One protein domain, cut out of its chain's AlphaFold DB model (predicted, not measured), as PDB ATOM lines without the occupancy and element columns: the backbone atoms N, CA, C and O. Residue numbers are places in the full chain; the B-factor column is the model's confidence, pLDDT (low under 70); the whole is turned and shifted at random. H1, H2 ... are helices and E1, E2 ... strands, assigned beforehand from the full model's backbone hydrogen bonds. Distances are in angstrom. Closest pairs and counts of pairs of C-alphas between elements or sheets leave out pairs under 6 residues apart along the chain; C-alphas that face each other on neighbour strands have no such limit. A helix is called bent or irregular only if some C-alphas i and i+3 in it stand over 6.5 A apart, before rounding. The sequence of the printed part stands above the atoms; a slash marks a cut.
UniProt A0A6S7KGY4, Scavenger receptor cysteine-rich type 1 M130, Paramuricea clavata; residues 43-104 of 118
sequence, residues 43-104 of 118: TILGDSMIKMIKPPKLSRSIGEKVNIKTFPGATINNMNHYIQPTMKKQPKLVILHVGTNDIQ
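Overview. This is residues 43 to 104 of the 118 residues of the protein "Scavenger receptor cysteine-rich type 1 M130" of Paramuricea clavata (UniProt A0A6S7KGY4). A small sheet of three parallel strands, with E1 in the middle between E2 and E3, has the longest helix, H3, lengthwise over one face. On the opposite face the short helix H1 sits near the ends of E1 and E2, while H2 only grazes the sheet beside E2; beyond E3, residues 98 to 104 trail away toward one end of the longest axis. The 62 printed residues hold three named helices and three named strands in the order E1, H1, H2, E2, H3, E3, and the class is mixed, helices and strands. The whole is compact, with a radius of gyration of the C-alphas of 12.0 A, and only just flat, with spans of 38 by 26 by 12 A.

Along the chain. E1, residues 43 to 46, begins at C-alpha 43, (74.897, 34.613, -61.021). H1, residues 48 to 52, is irregular: C-alphas 49 and 52 are 7.3 A apart. H2 is residues 55 to 62, 10.7 A long. E2, residues 66 to 70, spans 13.0 A from C-alpha 66 at (75.913, 36.430, -66.504). H3, residues 76 to 87, is 16.2 A long and only just irregular, with C-alphas 82 and 85 6.6 A apart. E3, residues 93 to 97, is 13.2 A long and ends at C-alpha 97, (64.529, 31.660, -58.010).

Arrangement. The inner strand E1 is parallel to E3 at 13 degrees, with N 43 and O 93 at 2.8 A, within hydrogen-bond range. E1 and E2 are parallel at 18 degrees, with N 44 and O 67 at 2.8 A. E1, H1, H2 and E2 form a strand-helix-strand unit, two parallel neighbour strands with helices between, its crossover right-handed. H1 is on the sheet at a height of 6.5 A; its closest C-alpha to E2 is that of Lys 51, 6.0 A from Thr 70. H2 only grazes the sheet with residues 55 to 60; the closest C-alphas of H2 and E2, of Ser 59 and Val 66, are 5.3 A apart. E2, H3 and E3 form a split unit, with E1 between its strands, also right-handed. H3 is over E1 at a height of 9.7 A, along the strands at 15 degrees on the local plane; its closest C-alpha to E1 is that of Ile 83, 7.6 A from Leu 45. H1 and H3 lie on opposite faces; H2 and H3 are apart. Every O i to N i+4 pair is within hydrogen-bond range in H2, against 4 of 8 in H3 and 0 of 1 in H1, where 1 of 2 O i to N i+3 pairs is.

Size, cuts and confidence. The C-alphas farthest apart, of Gly 63 and Gln 104, are 38.4 A apart. The printed part has no cut, and the five links between named elements are tight. The mean pLDDT of the printed part is 90.2; residue 104 is under 70.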
ATOM      1  N   THR A  43      75.271  36.029 -61.018       93.56
ATOM      2  CA  THR A  43      74.897  34.613 -61.021       93.56
ATOM      3  C   THR A  43      73.418  34.428 -60.710       93.56
ATOM      4  O   THR A  43      72.940  34.845 -59.662       93.56
ATOM      5  N   ILE A  44      72.701  33.763 -61.609       94.31
ATOM      6  CA  ILE A  44      71.294  33.396 -61.450       94.31
ATOM      7  C   ILE A  44      71.235  31.907 -61.104       94.31
ATOM      8  O   ILE A  44      71.753  31.078 -61.855       94.31
ATOM      9  N   LEU A  45      70.632  31.565 -59.970       94.31
ATOM     10  CA  LEU A  45      70.398  30.189 -59.534       94.31
ATOM     11  C   LEU A  45      68.901  29.950 -59.432       94.31
ATOM     12  O   LEU A  45      68.160  30.826 -58.993       94.31
ATOM     13  N   GLY A  46      68.461  28.752 -59.777       93.50
ATOM     14  CA  GLY A  46      67.063  28.418 -59.592       93.50
ATOM     15  C   GLY A  46      66.656  27.068 -60.126       93.50
ATOM     16  O   GLY A  46      67.482  26.312 -60.642       93.50
ATOM     17  N   ASP A  47      65.370  26.778 -59.983       92.31
ATOM     18  CA  ASP A  47      64.761  25.530 -60.423       92.31
ATOM     19  C   ASP A  47      64.467  25.504 -61.937       92.31
ATOM     20  O   ASP A  47      65.024  26.268 -62.732       92.31
ATOM     21  N   SER A  48      63.610  24.582 -62.377       94.06
ATOM     22  CA  SER A  48      63.242  24.425 -63.785       94.06
ATOM     23  C   SER A  48      62.666  25.689 -64.431       94.06
ATOM     24  O   SER A  48      62.746  25.807 -65.654       94.06
ATOM     25  N   MET A  49      62.143  26.646 -63.660       92.12
ATOM     26  CA  MET A  49      61.556  27.880 -64.192       92.12
ATOM     27  C   MET A  49      62.577  28.769 -64.908       92.12
ATOM     28  O   MET A  49      62.247  29.433 -65.889       92.12
ATOM     29  N   ILE A  50      63.845  28.745 -64.489       93.38
ATOM     30  CA  ILE A  50      64.895  29.566 -65.112       93.38
ATOM     31  C   ILE A  50      65.583  28.883 -66.303       93.38
ATOM     32  O   ILE A  50      66.473  29.467 -66.922       93.38
ATOM     33  N   LYS A  51      65.172  27.658 -66.662       92.31
ATOM     34  CA  LYS A  51      65.800  26.840 -67.717       92.31
ATOM     35  C   LYS A  51      65.808  27.517 -69.091       92.31
ATOM     36  O   LYS A  51      66.717  27.293 -69.884       92.31
ATOM     37  N   MET A  52      64.792  28.327 -69.383       92.81
ATOM     38  CA  MET A  52      64.616  28.958 -70.697       92.81
ATOM     39  C   MET A  52      65.368  30.289 -70.847       92.81
ATOM     40  O   MET A  52      65.396  30.857 -71.943       92.81
ATOM     41  N   ILE A  53      66.006  30.785 -69.783       92.44
ATOM     42  CA  ILE A  53      66.799  32.012 -69.838       92.44
ATOM     43  C   ILE A  53      68.103  31.722 -70.587       92.44
ATOM     44  O   ILE A  53      68.857  30.826 -70.224       92.44
ATOM     45  N   LYS A  54      68.383  32.496 -71.643       93.69
ATOM     46  CA  LYS A  54      69.574  32.330 -72.492       93.69
ATOM     47  C   LYS A  54      70.721  33.224 -71.989       93.69
ATOM     48  O   LYS A  54      70.670  34.431 -72.250       93.69
ATOM     49  N   PRO A  55      71.787  32.680 -71.360       90.44
ATOM     50  CA  PRO A  55      72.849  33.494 -70.757       90.44
ATOM     51  C   PRO A  55      73.564  34.445 -71.731       90.44
ATOM     52  O   PRO A  55      73.760  35.605 -71.369       90.44
ATOM     53  N   PRO A  56      73.904  34.045 -72.979       90.88
ATOM     54  CA  PRO A  56      74.579  34.947 -73.915       90.88
ATOM     55  C   PRO A  56      73.712  36.128 -74.352       90.88
ATOM     56  O   PRO A  56      74.228  37.220 -74.567       90.88
ATOM     57  N   LYS A  57      72.393  35.922 -74.488       93.94
ATOM     58  CA  LYS A  57      71.468  37.003 -74.854       93.94
ATOM     59  C   LYS A  57      71.337  38.002 -73.708       93.94
ATOM     60  O   LYS A  57      71.460  39.196 -73.946       93.94
ATOM     61  N   LEU A  58      71.168  37.494 -72.486       92.50
ATOM     62  CA  LEU A  58      71.037  38.317 -71.286       92.50
ATOM     63  C   LEU A  58      72.328  39.085 -70.971       92.50
ATOM     64  O   LEU A  58      72.274  40.271 -70.676       92.50
ATOM     65  N   SER A  59      73.493  38.443 -71.109       91.62
ATOM     66  CA  SER A  59      74.791  39.103 -70.895       91.62
ATOM     67  C   SER A  59      75.009  40.263 -71.870       91.62
ATOM     68  O   SER A  59      75.462  41.330 -71.474       91.62
ATOM     69  N   ARG A  60      74.638  40.087 -73.149       93.44
ATOM     70  CA  ARG A  60      74.741  41.155 -74.157       93.44
ATOM     71  C   ARG A  60      73.780  42.309 -73.893       93.44
ATOM     72  O   ARG A  60      74.166  43.447 -74.111       93.44
ATOM     73  N   SER A  61      72.555  42.029 -73.445       92.44
ATOM     74  CA  SER A  61      71.572  43.088 -73.187       92.44
ATOM     75  C   SER A  61      71.931  43.951 -71.982       92.44
ATOM     76  O   SER A  61      71.620  45.134 -71.988       92.44
ATOM     77  N   ILE A  62      72.564  43.373 -70.954       89.62
ATOM     78  CA  ILE A  62      72.925  44.109 -69.732       89.62
ATOM     79  C   ILE A  62      74.374  44.619 -69.728       89.62
ATOM     80  O   ILE A  62      74.740  45.383 -68.845       89.62
ATOM     81  N   GLY A  63      75.212  44.176 -70.672       90.50
ATOM     82  CA  GLY A  63      76.630  44.549 -70.735       90.50
ATOM     83  C   GLY A  63      77.510  43.927 -69.642       90.50
ATOM     84  O   GLY A  63      78.664  44.313 -69.494       90.50
ATOM     85  N   GLU A  64      77.002  42.947 -68.889       90.31
ATOM     86  CA  GLU A  64      77.715  42.271 -67.800       90.31
ATOM     87  C   GLU A  64      77.761  40.755 -68.015       90.31
ATOM     88  O   GLU A  64      76.899  40.159 -68.664       90.31
ATOM     89  N   LYS A  65      78.770  40.098 -67.433       91.56
ATOM     90  CA  LYS A  65      78.892  38.639 -67.486       91.56
ATOM     91  C   LYS A  65      77.826  37.988 -66.605       91.56
ATOM     92  O   LYS A  65      77.866  38.134 -65.383       91.56
ATOM     93  N   VAL A  66      76.936  37.205 -67.217       93.12
ATOM     94  CA  VAL A  66      75.913  36.430 -66.504       93.12
ATOM     95  C   VAL A  66      76.227  34.943 -66.529       93.12
ATOM     96  O   VAL A  66      76.383  34.337 -67.588       93.12
ATOM     97  N   ASN A  67      76.227  34.337 -65.348       92.62
ATOM     98  CA  ASN A  67      76.236  32.896 -65.160       92.62
ATOM     99  C   ASN A  67      74.841  32.439 -64.741       92.62
ATOM    100  O   ASN A  67      74.259  33.001 -63.818       92.62
ATOM    101  N   ILE A  68      74.318  31.391 -65.366       93.88
ATOM    102  CA  ILE A  68      73.033  30.801 -64.982       93.88
ATOM    103  C   ILE A  68      73.274  29.351 -64.585       93.88
ATOM    104  O   ILE A  68      73.974  28.620 -65.285       93.88
ATOM    105  N   LYS A  69      72.721  28.951 -63.443       93.62
ATOM    106  CA  LYS A  69      72.798  27.596 -62.902       93.62
ATOM    107  C   LYS A  69      71.395  27.101 -62.594       93.62
ATOM    108  O   LYS A  69      70.763  27.557 -61.645       93.62
ATOM    109  N   THR A  70      70.932  26.164 -63.404       94.12
ATOM    110  CA  THR A  70      69.595  25.586 -63.286       94.12
ATOM    111  C   THR A  70      69.657  24.229 -62.599       94.12
ATOM    112  O   THR A  70      70.451  23.377 -62.990       94.12
ATOM    113  N   PHE A  71      68.787  24.022 -61.614       93.38
ATOM    114  CA  PHE A  71      68.650  22.784 -60.850       93.38
ATOM    115  C   PHE A  71      67.184  22.322 -60.889       93.38
ATOM    116  O   PHE A  71      66.403  22.655 -59.998       93.38
ATOM    117  N   PRO A  72      66.763  21.603 -61.943       90.06
ATOM    118  CA  PRO A  72      65.378  21.158 -62.089       90.06
ATOM    119  C   PRO A  72      64.907  20.334 -60.883       90.06
ATOM    120  O   PRO A  72      65.653  19.491 -60.393       90.06
ATOM    121  N   GLY A  73      63.682  20.576 -60.410       89.31
ATOM    122  CA  GLY A  73      63.120  19.869 -59.250       89.31
ATOM    123  C   GLY A  73      63.751  20.234 -57.901       89.31
ATOM    124  O   GLY A  73      63.441  19.606 -56.892       89.31
ATOM    125  N   ALA A  74      64.647  21.225 -57.849       89.25
ATOM    126  CA  ALA A  74      65.250  21.629 -56.591       89.25
ATOM    127  C   ALA A  74      64.237  22.306 -55.662       89.25
ATOM    128  O   ALA A  74      63.533  23.235 -56.058       89.25
ATOM    129  N   THR A  75      64.220  21.843 -54.417       89.38
ATOM    130  CA  THR A  75      63.522  22.464 -53.292       89.38
ATOM    131  C   THR A  75      64.389  23.551 -52.648       89.38
ATOM    132  O   THR A  75      65.594  23.649 -52.916       89.38
ATOM    133  N   ILE A  76      63.812  24.345 -51.747       89.44
ATOM    134  CA  ILE A  76      64.521  25.345 -50.937       89.44
ATOM    135  C   ILE A  76      65.645  24.673 -50.134       89.44
ATOM    136  O   ILE A  76      66.770  25.181 -50.100       89.44
ATOM    137  N   ASN A  77      65.384  23.494 -49.560       88.56
ATOM    138  CA  ASN A  77      66.396  22.727 -48.827       88.56
ATOM    139  C   ASN A  77      67.581  22.345 -49.725       88.56
ATOM    140  O   ASN A  77      68.736  22.531 -49.341       88.56
ATOM    141  N   ASN A  78      67.313  21.892 -50.952       89.00
ATOM    142  CA  ASN A  78      68.367  21.560 -51.910       89.00
ATOM    143  C   ASN A  78      69.167  22.812 -52.320       89.00
ATOM    144  O   ASN A  78      70.398  22.768 -52.405       89.00
ATOM    145  N   MET A  79      68.496  23.955 -52.522       91.50
ATOM    146  CA  MET A  79      69.147  25.225 -52.876       91.50
ATOM    147  C   MET A  79      70.151  25.705 -51.831       91.50
ATOM    148  O   MET A  79      71.197  26.240 -52.205       91.50
ATOM    149  N   ASN A  80      69.880  25.478 -50.542       90.69
ATOM    150  CA  ASN A  80      70.804  25.842 -49.468       90.69
ATOM    151  C   ASN A  80      72.173  25.153 -49.620       90.69
ATOM    152  O   ASN A  80      73.213  25.733 -49.310       90.69
ATOM    153  N   HIS A  81      72.201  23.938 -50.169       91.38
ATOM    154  CA  HIS A  81      73.447  23.236 -50.472       91.38
ATOM    155  C   HIS A  81      74.070  23.707 -51.794       91.38
ATOM    156  O   HIS A  81      75.279  23.935 -51.873       91.38
ATOM    157  N   TYR A  82      73.261  23.915 -52.835       89.62
ATOM    158  CA  TYR A  82      73.760  24.279 -54.166       89.62
ATOM    159  C   TYR A  82      74.299  25.712 -54.275       89.62
ATOM    160  O   TYR A  82      75.143  25.996 -55.136       89.62
ATOM    161  N   ILE A  83      73.867  26.623 -53.401       91.69
ATOM    162  CA  ILE A  83      74.349  28.008 -53.400       91.69
ATOM    163  C   ILE A  83      75.778  28.130 -52.854       91.69
ATOM    164  O   ILE A  83      76.555  28.945 -53.355       91.69
ATOM    165  N   GLN A  84      76.182  27.275 -51.908       91.25
ATOM    166  CA  GLN A  84      77.494  27.324 -51.246       91.25
ATOM    167  C   GLN A  84      78.697  27.367 -52.208       91.25
ATOM    168  O   GLN A  84      79.530  28.267 -52.076       91.25
ATOM    169  N   PRO A  85      78.825  26.471 -53.213       91.88
ATOM    170  CA  PRO A  85      79.937  26.535 -54.164       91.88
ATOM    171  C   PRO A  85      79.909  27.793 -55.037       91.88
ATOM    172  O   PRO A  85      80.934  28.182 -55.590       91.88
ATOM    173  N   THR A  86      78.748  28.429 -55.192       88.56
ATOM    174  CA  THR A  86      78.615  29.693 -55.923       88.56
ATOM    175  C   THR A  86      79.093  30.859 -55.071       88.56
ATOM    176  O   THR A  86      79.876  31.661 -55.564       88.56
ATOM    177  N   MET A  87      78.730  30.899 -53.786       87.38
ATOM    178  CA  MET A  87      79.186  31.937 -52.854       87.38
ATOM    179  C   MET A  87      80.708  31.943 -52.685       87.38
ATOM    180  O   MET A  87      81.312  33.011 -52.635       87.38
ATOM    181  N   LYS A  88      81.351  30.767 -52.707       89.50
ATOM    182  CA  LYS A  88      82.822  30.651 -52.686       89.50
ATOM    183  C   LYS A  88      83.511  31.360 -53.861       89.50
ATOM    184  O   LYS A  88      84.664  31.747 -53.731       89.50
ATOM    185  N   LYS A  89      82.821  31.539 -54.995       86.75
ATOM    186  CA  LYS A  89      83.343  32.240 -56.182       86.75
ATOM    187  C   LYS A  89      83.132  33.758 -56.139       86.75
ATOM    188  O   LYS A  89      83.461  34.412 -57.120       86.75
ATOM    189  N   GLN A  90      82.564  34.287 -55.052       87.06
ATOM    190  CA  GLN A  90      82.319  35.718 -54.835       87.06
ATOM    191  C   GLN A  90      81.649  36.413 -56.039       87.06
ATOM    192  O   GLN A  90      82.215  37.326 -56.640       87.06
ATOM    193  N   PRO A  91      80.446  35.964 -56.447       88.25
ATOM    194  CA  PRO A  91      79.690  36.642 -57.493       88.25
ATOM    195  C   PRO A  91      79.345  38.074 -57.066       88.25
ATOM    196  O   PRO A  91      79.150  38.346 -55.881       88.25
ATOM    197  N   LYS A  92      79.213  38.977 -58.042       89.88
ATOM    198  CA  LYS A  92      78.811  40.372 -57.795       89.88
ATOM    199  C   LYS A  92      77.381  40.468 -57.280       89.88
ATOM    200  O   LYS A  92      77.089  41.207 -56.350       89.88
ATOM    201  N   LEU A  93      76.495  39.698 -57.903       88.62
ATOM    202  CA  LEU A  93      75.080  39.632 -57.575       88.62
ATOM    203  C   LEU A  93      74.609  38.190 -57.698       88.62
ATOM    204  O   LEU A  93      74.977  37.494 -58.646       88.62
ATOM    205  N   VAL A  94      73.770  37.768 -56.758       91.25
ATOM    206  CA  VAL A  94      73.088  36.481 -56.805       91.25
ATOM    207  C   VAL A  94      71.589  36.711 -56.912       91.25
ATOM    208  O   VAL A  94      70.998  37.342 -56.043       91.25
ATOM    209  N   ILE A  95      70.980  36.184 -57.971       91.69
ATOM    210  CA  ILE A  95      69.526  36.152 -58.149       91.69
ATOM    211  C   ILE A  95      69.083  34.711 -57.920       91.69
ATOM    212  O   ILE A  95      69.538  33.812 -58.628       91.69
ATOM    213  N   LEU A  96      68.228  34.488 -56.925       92.69
ATOM    214  CA  LEU A  96      67.738  33.161 -56.560       92.69
ATOM    215  C   LEU A  96      66.253  33.035 -56.906       92.69
ATOM    216  O   LEU A  96      65.441  33.832 -56.446       92.69
ATOM    217  N   HIS A  97      65.907  32.015 -57.687       90.31
ATOM    218  CA  HIS A  97      64.529  31.660 -58.010       90.31
ATOM    219  C   HIS A  97      64.253  30.206 -57.621       90.31
ATOM    220  O   HIS A  97      64.662  29.279 -58.314       90.31
ATOM    221  N   VAL A  98      63.585  30.004 -56.492       89.44
ATOM    222  CA  VAL A  98      63.235  28.681 -55.963       89.44
ATOM    223  C   VAL A  98      61.900  28.767 -55.241       89.44
ATOM    224  O   VAL A  98      61.516  29.837 -54.768       89.44
ATOM    225  N   GLY A  99      61.217  27.637 -55.132       83.31
ATOM    226  CA  GLY A  99      60.042  27.479 -54.285       83.31
ATOM    227  C   GLY A  99      58.887  26.800 -55.001       83.31
ATOM    228  O   GLY A  99      57.981  26.317 -54.333       83.31
ATOM    229  N   THR A 100      58.917  26.676 -56.335       85.69
ATOM    230  CA  THR A 100      57.818  26.011 -57.055       85.69
ATOM    231  C   THR A 100      57.709  24.529 -56.710       85.69
ATOM    232  O   THR A 100      56.617  23.979 -56.767       85.69
ATOM    233  N   ASN A 101      58.821  23.895 -56.330       85.38
ATOM    234  CA  ASN A 101      58.862  22.482 -55.940       85.38
ATOM    235  C   ASN A 101      58.574  22.257 -54.449       85.38
ATOM    236  O   ASN A 101      58.314  21.132 -54.039       85.38
ATOM    237  N   ASP A 102      58.626  23.313 -53.636       82.31
ATOM    238  CA  ASP A 102      58.296  23.274 -52.208       82.31
ATOM    239  C   ASP A 102      56.802  23.506 -51.964       82.31
ATOM    240  O   ASP A 102      56.281  23.176 -50.896       82.31
ATOM    241  N   ILE A 103      56.096  24.047 -52.963       80.19
ATOM    242  CA  ILE A 103      54.639  24.125 -52.967       80.19
ATOM    243  C   ILE A 103      54.110  22.698 -53.112       80.19
ATOM    244  O   ILE A 103      53.978  22.157 -54.210       80.19
ATOM    245  N   GLN A 104      53.805  22.081 -51.974       66.50
ATOM    246  CA  GLN A 104      53.086  20.817 -51.924       66.50
ATOM    247  C   GLN A 104      51.726  21.001 -52.601       66.50
ATOM    248  O   GLN A 104      50.831  21.657 -52.061       66.50
TER     249      GLN A 104